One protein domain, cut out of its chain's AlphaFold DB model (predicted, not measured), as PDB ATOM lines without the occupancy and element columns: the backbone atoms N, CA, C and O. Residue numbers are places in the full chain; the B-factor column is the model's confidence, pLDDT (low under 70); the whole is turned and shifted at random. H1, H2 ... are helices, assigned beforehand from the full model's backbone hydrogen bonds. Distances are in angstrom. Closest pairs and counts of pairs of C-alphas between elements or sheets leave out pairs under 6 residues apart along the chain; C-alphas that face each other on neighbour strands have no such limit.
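AT A GLANCE: This is residues 16 to 87 of the 171 residues of the protein "DUF433 domain-containing protein" of Caldilineae bacterium (UniProt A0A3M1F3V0). The long helix H2 makes one side of a loose, open frame, and H1 meets its beginning at a right angle, so that the two make an L. Beyond the other end of H2 the chain leads to the short helix H3, which sticks out with residues 62 to 68, and a long stretch without a named element, residues 68 to 87, folds back from H3 toward the H1 end. The printed part has 72 residues with three named helices in the order H1, H2, H3 and no named strand; the class is all helix. It is loose, with a radius of gyration of the C-alphas of 14.6 A and spans of 40 by 31 by 22 A.

IN THESE COORDINATES: H1 is residues 16 to 28, 18.6 A from first to last C-alpha, and begins at C-alpha 16 (-35.069, 47.580, -11.272). H2, the longest helix, is residues 34 to 53 and measures 28.3 A, from C-alpha 34 at (-21.243, 44.252, -11.383). H3 is residues 63 to 67 and ends at C-alpha 67 (-20.424, 13.831, 6.071).

HOW THE PARTS SIT: H1 touches H2 with residues 22 to 26 alone, and H2 touches H1 with residues 34 to 37 alone. Their closest C-alphas, those of Ile 26 and Leu 37, are 6.6 A apart. Their lines are about perpendicular, at 90 degrees. H3 is apart from H1 and from H2. In H1, H2 and H3, every O i to N i+4 pair is within hydrogen-bond range.

THE WHOLE: The two C-alphas farthest apart, those of Ser 16 and Asp 70, are 43.6 A apart. The printed part has no cut. The link from H1 to H2 is tight, and that from H2 to H3 is short. The mean pLDDT of the printed part is 75.9; residues 50, 53 and 76 to 87 are under 70.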
ATOM      1  N   SER A  16     -35.504  46.809 -12.445       81.31
ATOM      2  CA  SER A  16     -35.069  47.580 -11.272       81.31
ATOM      3  C   SER A  16     -34.847  46.696 -10.037       81.31
ATOM      4  O   SER A  16     -33.884  46.901  -9.302       81.31
ATOM      5  N   GLU A  17     -35.686  45.678  -9.831       78.94
ATOM      6  CA  GLU A  17     -35.550  44.715  -8.729       78.94
ATOM      7  C   GLU A  17     -34.279  43.867  -8.861       78.94
ATOM      8  O   GLU A  17     -33.514  43.720  -7.907       78.94
ATOM      9  N   GLN A  18     -34.005  43.358 -10.065       79.12
ATOM     10  CA  GLN A  18     -32.794  42.586 -10.346       79.12
ATOM     11  C   GLN A  18     -31.534  43.439 -10.160       79.12
ATOM     12  O   GLN A  18     -30.549  42.970  -9.593       79.12
ATOM     13  N   MET A  19     -31.580  44.712 -10.564       86.25
ATOM     14  CA  MET A  19     -30.499  45.670 -10.327       86.25
ATOM     15  C   MET A  19     -30.225  45.878  -8.832       86.25
ATOM     16  O   MET A  19     -29.068  45.838  -8.412       86.25
ATOM     17  N   GLN A  20     -31.269  46.034  -8.013       83.06
ATOM     18  CA  GLN A  20     -31.112  46.149  -6.560       83.06
ATOM     19  C   GLN A  20     -30.526  44.875  -5.943       83.06
ATOM     20  O   GLN A  20     -29.646  44.950  -5.082       83.06
ATOM     21  N   LEU A  21     -30.983  43.701  -6.386       80.06
ATOM     22  CA  LEU A  21     -30.443  42.425  -5.927       80.06
ATOM     23  C   LEU A  21     -28.951  42.295  -6.265       80.06
ATOM     24  O   LEU A  21     -28.158  41.926  -5.400       80.06
ATOM     25  N   MET A  22     -28.555  42.650  -7.491       85.75
ATOM     26  CA  MET A  22     -27.152  42.642  -7.909       85.75
ATOM     27  C   MET A  22     -26.285  43.548  -7.031       85.75
ATOM     28  O   MET A  22     -25.211  43.131  -6.603       85.75
ATOM     29  N   ASP A  23     -26.746  44.762  -6.725       85.69
ATOM     30  CA  ASP A  23     -25.993  45.699  -5.885       85.69
ATOM     31  C   ASP A  23     -25.814  45.172  -4.454       85.69
ATOM     32  O   ASP A  23     -24.721  45.268  -3.885       85.69
ATOM     33  N   ARG A  24     -26.842  44.522  -3.893       82.69
ATOM     34  CA  ARG A  24     -26.744  43.855  -2.584       82.69
ATOM     35  C   ARG A  24     -25.772  42.676  -2.612       82.69
ATOM     36  O   ARG A  24     -24.998  42.508  -1.670       82.69
ATOM     37  N   LEU A  25     -25.788  41.869  -3.675       82.12
ATOM     38  CA  LEU A  25     -24.859  40.745  -3.836       82.12
ATOM     39  C   LEU A  25     -23.412  41.223  -3.944       82.12
ATOM     40  O   LEU A  25     -22.532  40.624  -3.335       82.12
ATOM     41  N   ILE A  26     -23.167  42.328  -4.649       85.31
ATOM     42  CA  ILE A  26     -21.829  42.919  -4.757       85.31
ATOM     43  C   ILE A  26     -21.301  43.327  -3.387       85.31
ATOM     44  O   ILE A  26     -20.173  42.982  -3.046       85.31
ATOM     45  N   GLN A  27     -22.126  44.008  -2.588       81.25
ATOM     46  CA  GLN A  27     -21.753  44.395  -1.228       81.25
ATOM     47  C   GLN A  27     -21.490  43.173  -0.344       81.25
ATOM     48  O   GLN A  27     -20.460  43.109   0.321       81.25
ATOM     49  N   ARG A  28     -22.391  42.183  -0.358       73.88
ATOM     50  CA  ARG A  28     -22.285  40.993   0.503       73.88
ATOM     51  C   ARG A  28     -21.095  40.103   0.154       73.88
ATOM     52  O   ARG A  28     -20.403  39.633   1.049       73.88
ATOM     53  N   LEU A  29     -20.840  39.892  -1.134       78.12
ATOM     54  CA  LEU A  29     -19.734  39.066  -1.623       78.12
ATOM     55  C   LEU A  29     -18.410  39.844  -1.712       78.12
ATOM     56  O   LEU A  29     -17.429  39.314  -2.221       78.12
ATOM     57  N   HIS A  30     -18.378  41.098  -1.236       80.25
ATOM     58  CA  HIS A  30     -17.206  41.979  -1.287       80.25
ATOM     59  C   HIS A  30     -16.617  42.108  -2.702       80.25
ATOM     60  O   HIS A  30     -15.406  42.216  -2.903       80.25
ATOM     61  N   LEU A  31     -17.496  42.098  -3.704       83.00
ATOM     62  CA  LEU A  31     -17.123  42.231  -5.102       83.00
ATOM     63  C   LEU A  31     -16.847  43.690  -5.442       83.00
ATOM     64  O   LEU A  31     -17.464  44.612  -4.915       83.00
ATOM     65  N   ARG A  32     -15.940  43.916  -6.390       83.75
ATOM     66  CA  ARG A  32     -15.526  45.272  -6.772       83.75
ATOM     67  C   ARG A  32     -16.445  45.892  -7.814       83.75
ATOM     68  O   ARG A  32     -16.379  47.095  -8.048       83.75
ATOM     69  N   SER A  33     -17.248  45.084  -8.511       86.44
ATOM     70  CA  SER A  33     -18.128  45.574  -9.576       86.44
ATOM     71  C   SER A  33     -19.207  44.572  -9.990       86.44
ATOM     72  O   SER A  33     -19.065  43.363  -9.809       86.44
ATOM     73  N   ARG A  34     -20.237  45.074 -10.684       87.44
ATOM     74  CA  ARG A  34     -21.243  44.252 -11.383       87.44
ATOM     75  C   ARG A  34     -20.626  43.336 -12.437       87.44
ATOM     76  O   ARG A  34     -21.086  42.219 -12.618       87.44
ATOM     77  N   ALA A  35     -19.573  43.789 -13.117       84.06
ATOM     78  CA  ALA A  35     -18.860  42.965 -14.091       84.06
ATOM     79  C   ALA A  35     -18.156  41.773 -13.424       84.06
ATOM     80  O   ALA A  35     -18.069  40.702 -14.016       84.06
ATOM     81  N   GLU A  36     -17.676  41.952 -12.191       82.44
ATOM     82  CA  GLU A  36     -17.115  40.864 -11.397       82.44
ATOM     83  C   GLU A  36     -18.203  39.870 -10.994       82.44
ATOM     84  O   GLU A  36     -18.044  38.690 -11.273       82.44
ATOM     85  N   LEU A  37     -19.349  40.348 -10.492       87.12
ATOM     86  CA  LEU A  37     -20.509  39.497 -10.198       87.12
ATOM     87  C   LEU A  37     -20.942  38.665 -11.414       87.12
ATOM     88  O   LEU A  37     -21.115  37.456 -11.301       87.12
ATOM     89  N   TRP A  38     -21.069  39.291 -12.585       84.94
ATOM     90  CA  TRP A  38     -21.421  38.592 -13.823       84.94
ATOM     91  C   TRP A  38     -20.384  37.549 -14.234       84.94
ATOM     92  O   TRP A  38     -20.752  36.466 -14.683       84.94
ATOM     93  N   ARG A  39     -19.091  37.856 -14.087       78.38
ATOM     94  CA  ARG A  39     -18.018  36.909 -14.400       78.38
ATOM     95  C   ARG A  39     -18.052  35.703 -13.466       78.38
ATOM     96  O   ARG A  39     -17.919  34.587 -13.955       78.38
ATOM     97  N   GLU A  40     -18.251  35.926 -12.167       81.31
ATOM     98  CA  GLU A  40     -18.397  34.844 -11.191       81.31
ATOM     99  C   GLU A  40     -19.629  33.991 -11.518       81.31
ATOM    100  O   GLU A  40     -19.497  32.785 -11.689       81.31
ATOM    101  N   ALA A  41     -20.794  34.612 -11.736       84.19
ATOM    102  CA  ALA A  41     -22.026  33.906 -12.097       84.19
ATOM    103  C   ALA A  41     -21.874  33.080 -13.386       84.19
ATOM    104  O   ALA A  41     -22.316  31.932 -13.456       84.19
ATOM    105  N   TYR A  42     -21.211  33.637 -14.401       76.56
ATOM    106  CA  TYR A  42     -20.938  32.929 -15.646       76.56
ATOM    107  C   TYR A  42     -19.981  31.748 -15.439       76.56
ATOM    108  O   TYR A  42     -20.223  30.664 -15.967       76.56
ATOM    109  N   ALA A  43     -18.925  31.920 -14.639       73.06
ATOM    110  CA  ALA A  43     -18.006  30.835 -14.300       73.06
ATOM    111  C   ALA A  43     -18.715  29.707 -13.531       73.06
ATOM    112  O   ALA A  43     -18.530  28.534 -13.858       73.06
ATOM    113  N   THR A  44     -19.578  30.053 -12.572       84.31
ATOM    114  CA  THR A  44     -20.442  29.105 -11.857       84.31
ATOM    115  C   THR A  44     -21.343  28.337 -12.818       84.31
ATOM    116  O   THR A  44     -21.393  27.109 -12.769       84.31
ATOM    117  N   PHE A  45     -22.020  29.044 -13.725       81.06
ATOM    118  CA  PHE A  45     -22.893  28.425 -14.717       81.06
ATOM    119  C   PHE A  45     -22.128  27.447 -15.617       81.06
ATOM    120  O   PHE A  45     -22.565  26.312 -15.799       81.06
ATOM    121  N   LEU A  46     -20.954  27.842 -16.121       72.75
ATOM    122  CA  LEU A  46     -20.110  26.962 -16.932       72.75
ATOM    123  C   LEU A  46     -19.655  25.719 -16.166       72.75
ATOM    124  O   LEU A  46     -19.633  24.631 -16.741       72.75
ATOM    125  N   TRP A  47     -19.318  25.853 -14.882       79.50
ATOM    126  CA  TRP A  47     -18.966  24.705 -14.048       79.50
ATOM    127  C   TRP A  47     -20.135  23.723 -13.934       79.50
ATOM    128  O   TRP A  47     -19.950  22.534 -14.187       79.50
ATOM    129  N   VAL A  48     -21.345  24.220 -13.648       84.31
ATOM    130  CA  VAL A  48     -22.560  23.391 -13.560       84.31
ATOM    131  C   VAL A  48     -22.819  22.671 -14.879       84.31
ATOM    132  O   VAL A  48     -22.992  21.454 -14.889       84.31
ATOM    133  N   VAL A  49     -22.793  23.397 -16.000       75.69
ATOM    134  CA  VAL A  49     -22.996  22.813 -17.333       75.69
ATOM    135  C   VAL A  49     -21.961  21.727 -17.619       75.69
ATOM    136  O   VAL A  49     -22.323  20.666 -18.123       75.69
ATOM    137  N   ASN A  50     -20.693  21.941 -17.263       68.12
ATOM    138  CA  ASN A  50     -19.642  20.956 -17.498       68.12
ATOM    139  C   ASN A  50     -19.837  19.673 -16.668       68.12
ATOM    140  O   ASN A  50     -19.636  18.573 -17.185       68.12
ATOM    141  N   GLU A  51     -20.275  19.785 -15.410       81.62
ATOM    142  CA  GLU A  51     -20.614  18.605 -14.606       81.62
ATOM    143  C   GLU A  51     -21.807  17.845 -15.205       81.62
ATOM    144  O   GLU A  51     -21.740  16.622 -15.348       81.62
ATOM    145  N   LEU A  52     -22.860  18.554 -15.631       77.06
ATOM    146  CA  LEU A  52     -24.036  17.940 -16.260       77.06
ATOM    147  C   LEU A  52     -23.683  17.230 -17.577       77.06
ATOM    148  O   LEU A  52     -24.090  16.087 -17.788       77.06
ATOM    149  N   LEU A  53     -22.882  17.863 -18.443       63.84
ATOM    150  CA  LEU A  53     -22.398  17.259 -19.694       63.84
ATOM    151  C   LEU A  53     -21.492  16.047 -19.448       63.84
ATOM    152  O   LEU A  53     -21.444  15.137 -20.271       63.84
ATOM    153  N   SER A  54     -20.824  16.001 -18.296       70.75
ATOM    154  CA  SER A  54     -20.028  14.851 -17.853       70.75
ATOM    155  C   SER A  54     -20.880  13.717 -17.259       70.75
ATOM    156  O   SER A  54     -20.334  12.783 -16.669       70.75
ATOM    157  N   GLY A  55     -22.212  13.796 -17.367       78.94
ATOM    158  CA  GLY A  55     -23.150  12.800 -16.845       78.94
ATOM    159  C   GLY A  55     -23.336  12.848 -15.327       78.94
ATOM    160  O   GLY A  55     -23.906  11.921 -14.750       78.94
ATOM    161  N   ARG A  56     -22.850  13.902 -14.659       85.50
ATOM    162  CA  ARG A  56     -22.988  14.081 -13.209       85.50
ATOM    163  C   ARG A  56     -24.237  14.889 -12.887       85.50
ATOM    164  O   ARG A  56     -24.808  15.557 -13.743       85.50
ATOM    165  N   ARG A  57     -24.659  14.839 -11.624       88.69
ATOM    166  CA  ARG A  57     -25.724  15.690 -11.085       88.69
ATOM    167  C   ARG A  57     -25.122  16.718 -10.138       88.69
ATOM    168  O   ARG A  57     -24.222  16.388  -9.372       88.69
ATOM    169  N   VAL A  58     -25.643  17.939 -10.186       89.25
ATOM    170  CA  VAL A  58     -25.340  18.990  -9.209       89.25
ATOM    171  C   VAL A  58     -26.499  19.037  -8.223       89.25
ATOM    172  O   VAL A  58     -27.648  19.196  -8.633       89.25
ATOM    173  N   VAL A  59     -26.205  18.838  -6.942       87.62
ATOM    174  CA  VAL A  59     -27.194  18.761  -5.860       87.62
ATOM    175  C   VAL A  59     -26.760  19.649  -4.699       87.62
ATOM    176  O   VAL A  59     -25.566  19.845  -4.485       87.62
ATOM    177  N   SER A  60     -27.733  20.190  -3.967       84.81
ATOM    178  CA  SER A  60     -27.499  20.859  -2.686       84.81
ATOM    179  C   SER A  60     -27.621  19.826  -1.572       84.81
ATOM    180  O   SER A  60     -28.573  19.046  -1.574       84.81
ATOM    181  N   LEU A  61     -26.656  19.804  -0.657       84.25
ATOM    182  CA  LEU A  61     -26.575  18.842   0.439       84.25
ATOM    183  C   LEU A  61     -26.391  19.606   1.750       84.25
ATOM    184  O   LEU A  61     -25.653  20.591   1.792       84.25
ATOM    185  N   ASP A  62     -27.054  19.160   2.813       82.69
ATOM    186  CA  ASP A  62     -26.751  19.635   4.162       82.69
ATOM    187  C   ASP A  62     -25.452  19.008   4.700       82.69
ATOM    188  O   ASP A  62     -24.881  18.086   4.114       82.69
ATOM    189  N   ALA A  63     -24.959  19.545   5.818       80.69
ATOM    190  CA  ALA A  63     -23.694  19.120   6.411       80.69
ATOM    191  C   ALA A  63     -23.714  17.664   6.912       80.69
ATOM    192  O   ALA A  63     -22.679  17.001   6.881       80.69
ATOM    193  N   GLU A  64     -24.873  17.174   7.359       84.19
ATOM    194  CA  GLU A  64     -25.042  15.800   7.842       84.19
ATOM    195  C   GLU A  64     -24.899  14.821   6.672       84.19
ATOM    196  O   GLU A  64     -24.006  13.977   6.682       84.19
ATOM    197  N   THR A  65     -25.649  15.042   5.593       88.00
ATOM    198  CA  THR A  65     -25.578  14.242   4.363       88.00
ATOM    199  C   THR A  65     -24.193  14.317   3.715       88.00
ATOM    200  O   THR A  65     -23.676  13.320   3.216       88.00
ATOM    201  N   LEU A  66     -23.555  15.495   3.725       85.50
ATOM    202  CA  LEU A  66     -22.206  15.667   3.181       85.50
ATOM    203  C   LEU A  66     -21.168  14.818   3.932       85.50
ATOM    204  O   LEU A  66     -20.235  14.318   3.306       85.50
ATOM    205  N   SER A  67     -21.339  14.631   5.245       85.50
ATOM    206  CA  SER A  67     -20.424  13.831   6.071       85.50
ATOM    207  C   SER A  67     -20.472  12.329   5.762       85.50
ATOM    208  O   SER A  67     -19.506  11.617   6.031       85.50
ATOM    209  N   GLU A  68     -21.558  11.859   5.144       92.12
ATOM    210  CA  GLU A  68     -21.749  10.464   4.737       92.12
ATOM    211  C   GLU A  68     -21.200  10.164   3.330       92.12
ATOM    212  O   GLU A  68     -21.086   9.002   2.932       92.12
ATOM    213  N   ILE A  69     -20.855  11.195   2.551       89.69
ATOM    214  CA  ILE A  69     -20.413  11.050   1.163       89.69
ATOM    215  C   ILE A  69     -18.887  11.033   1.091       89.69
ATOM    216  O   ILE A  69     -18.215  12.033   1.321       89.69
ATOM    217  N   ASP A  70     -18.346   9.900   0.650       88.00
ATOM    218  CA  ASP A  70     -16.899   9.683   0.512       88.00
ATOM    219  C   ASP A  70     -16.250  10.564  -0.575       88.00
ATOM    220  O   ASP A  70     -15.125  11.041  -0.436       88.00
ATOM    221  N   ARG A  71     -16.949  10.804  -1.695       85.75
ATOM    222  CA  ARG A  71     -16.390  11.535  -2.844       85.75
ATOM    223  C   ARG A  71     -17.380  12.525  -3.428       85.75
ATOM    224  O   ARG A  71     -18.365  12.142  -4.054       85.75
ATOM    225  N   TYR A  72     -17.033  13.802  -3.335       87.12
ATOM    226  CA  TYR A  72     -17.745  14.895  -3.983       87.12
ATOM    227  C   TYR A  72     -16.769  15.840  -4.684       87.12
ATOM    228  O   TYR A  72     -15.562  15.839  -4.436       87.12
ATOM    229  N   LYS A  73     -17.302  16.631  -5.616       79.75
ATOM    230  CA  LYS A  73     -16.578  17.730  -6.249       79.75
ATOM    231  C   LYS A  73     -17.254  19.022  -5.828       79.75
ATOM    232  O   LYS A  73     -18.384  19.280  -6.231       79.75
ATOM    233  N   GLU A  74     -16.563  19.811  -5.019       80.88
ATOM    234  CA  GLU A  74     -17.084  21.085  -4.546       80.88
ATOM    235  C   GLU A  74     -16.879  22.182  -5.593       80.88
ATOM    236  O   GLU A  74     -15.829  22.278  -6.243       80.88
ATOM    237  N   LEU A  75     -17.901  23.020  -5.757       76.06
ATOM    238  CA  LEU A  75     -17.787  24.249  -6.520       76.06
ATOM    239  C   LEU A  75     -16.971  25.254  -5.697       76.06
ATOM    240  O   LEU A  75     -17.509  26.005  -4.892       76.06
ATOM    241  N   SER A  76     -15.658  25.277  -5.912       62.47
ATOM    242  CA  SER A  76     -14.790  26.281  -5.299       62.47
ATOM    243  C   SER A  76     -14.808  27.563  -6.133       62.47
ATOM    244  O   SER A  76     -14.106  27.683  -7.138       62.47
ATOM    245  N   LEU A  77     -15.637  28.525  -5.738       61.66
ATOM    246  CA  LEU A  77     -15.513  29.907  -6.197       61.66
ATOM    247  C   LEU A  77     -14.694  30.648  -5.142       61.66
ATOM    248  O   LEU A  77     -15.052  30.627  -3.969       61.66
ATOM    249  N   ALA A  78     -13.613  31.329  -5.529       51.41
ATOM    250  CA  ALA A  78     -12.786  32.087  -4.579       51.41
ATOM    251  C   ALA A  78     -13.601  33.148  -3.807       51.41
ATOM    252  O   ALA A  78     -13.279  33.473  -2.669       51.41
ATOM    253  N   THR A  79     -14.682  33.635  -4.420       47.56
ATOM    254  CA  THR A  79     -15.643  34.591  -3.852       47.56
ATOM    255  C   THR A  79     -16.739  33.935  -2.999       47.56
ATOM    256  O   THR A  79     -17.438  34.612  -2.251       47.56
ATOM    257  N   VAL A  80     -16.911  32.615  -3.116       46.41
ATOM    258  CA  VAL A  80     -17.883  31.802  -2.368       46.41
ATOM    259  C   VAL A  80     -17.130  30.721  -1.591       46.41
ATOM    260  O   VAL A  80     -17.557  29.572  -1.511       46.41
ATOM    261  N   GLN A  81     -15.995  31.088  -0.980       37.06
ATOM    262  CA  GLN A  81     -15.597  30.380   0.237       37.06
ATOM    263  C   GLN A  81     -16.798  30.406   1.193       37.06
ATOM    264  O   GLN A  81     -17.583  31.363   1.125       37.06
ATOM    265  N   PRO A  82     -16.978  29.400   2.064       35.75
ATOM    266  CA  PRO A  82     -18.024  29.416   3.069       35.75
ATOM    267  C   PRO A  82     -17.693  30.511   4.086       35.75
ATOM    268  O   PRO A  82     -17.284  30.264   5.215       35.75
ATOM    269  N   THR A  83     -17.894  31.766   3.698       34.81
ATOM    270  CA  THR A  83     -18.450  32.753   4.597       34.81
ATOM    271  C   THR A  83     -19.754  32.119   5.023       34.81
ATOM    272  O   THR A  83     -20.737  32.132   4.285       34.81
ATOM    273  N   ILE A  84     -19.725  31.452   6.173       38.06
ATOM    274  CA  ILE A  84     -20.925  31.120   6.917       38.06
ATOM    275  C   ILE A  84     -21.730  32.427   6.893       38.06
ATOM    276  O   ILE A  84     -21.241  33.480   7.312       38.06
ATOM    277  N   PHE A  85     -22.865  32.404   6.194       39.22
ATOM    278  CA  PHE A  85     -23.660  33.580   5.849       39.22
ATOM    279  C   PHE A  85     -24.348  34.108   7.120       39.22
ATOM    280  O   PHE A  85     -25.549  33.947   7.307       39.22
ATOM    281  N   GLU A  86     -23.573  34.702   8.031       41.94
ATOM    282  CA  GLU A  86     -23.987  34.966   9.419       41.94
ATOM    283  C   GLU A  86     -24.544  36.371   9.674       41.94
ATOM    284  O   GLU A  86     -24.928  36.680  10.797       41.94
ATOM    285  N   HIS A  87     -24.633  37.247   8.672       51.44
ATOM    286  CA  HIS A  87     -24.962  38.657   8.924       51.44
ATOM    287  C   HIS A  87     -26.225  39.099   8.183       51.44
ATOM    288  O   HIS A  87     -26.193  39.991   7.335       51.44
TER     289      HIS A  87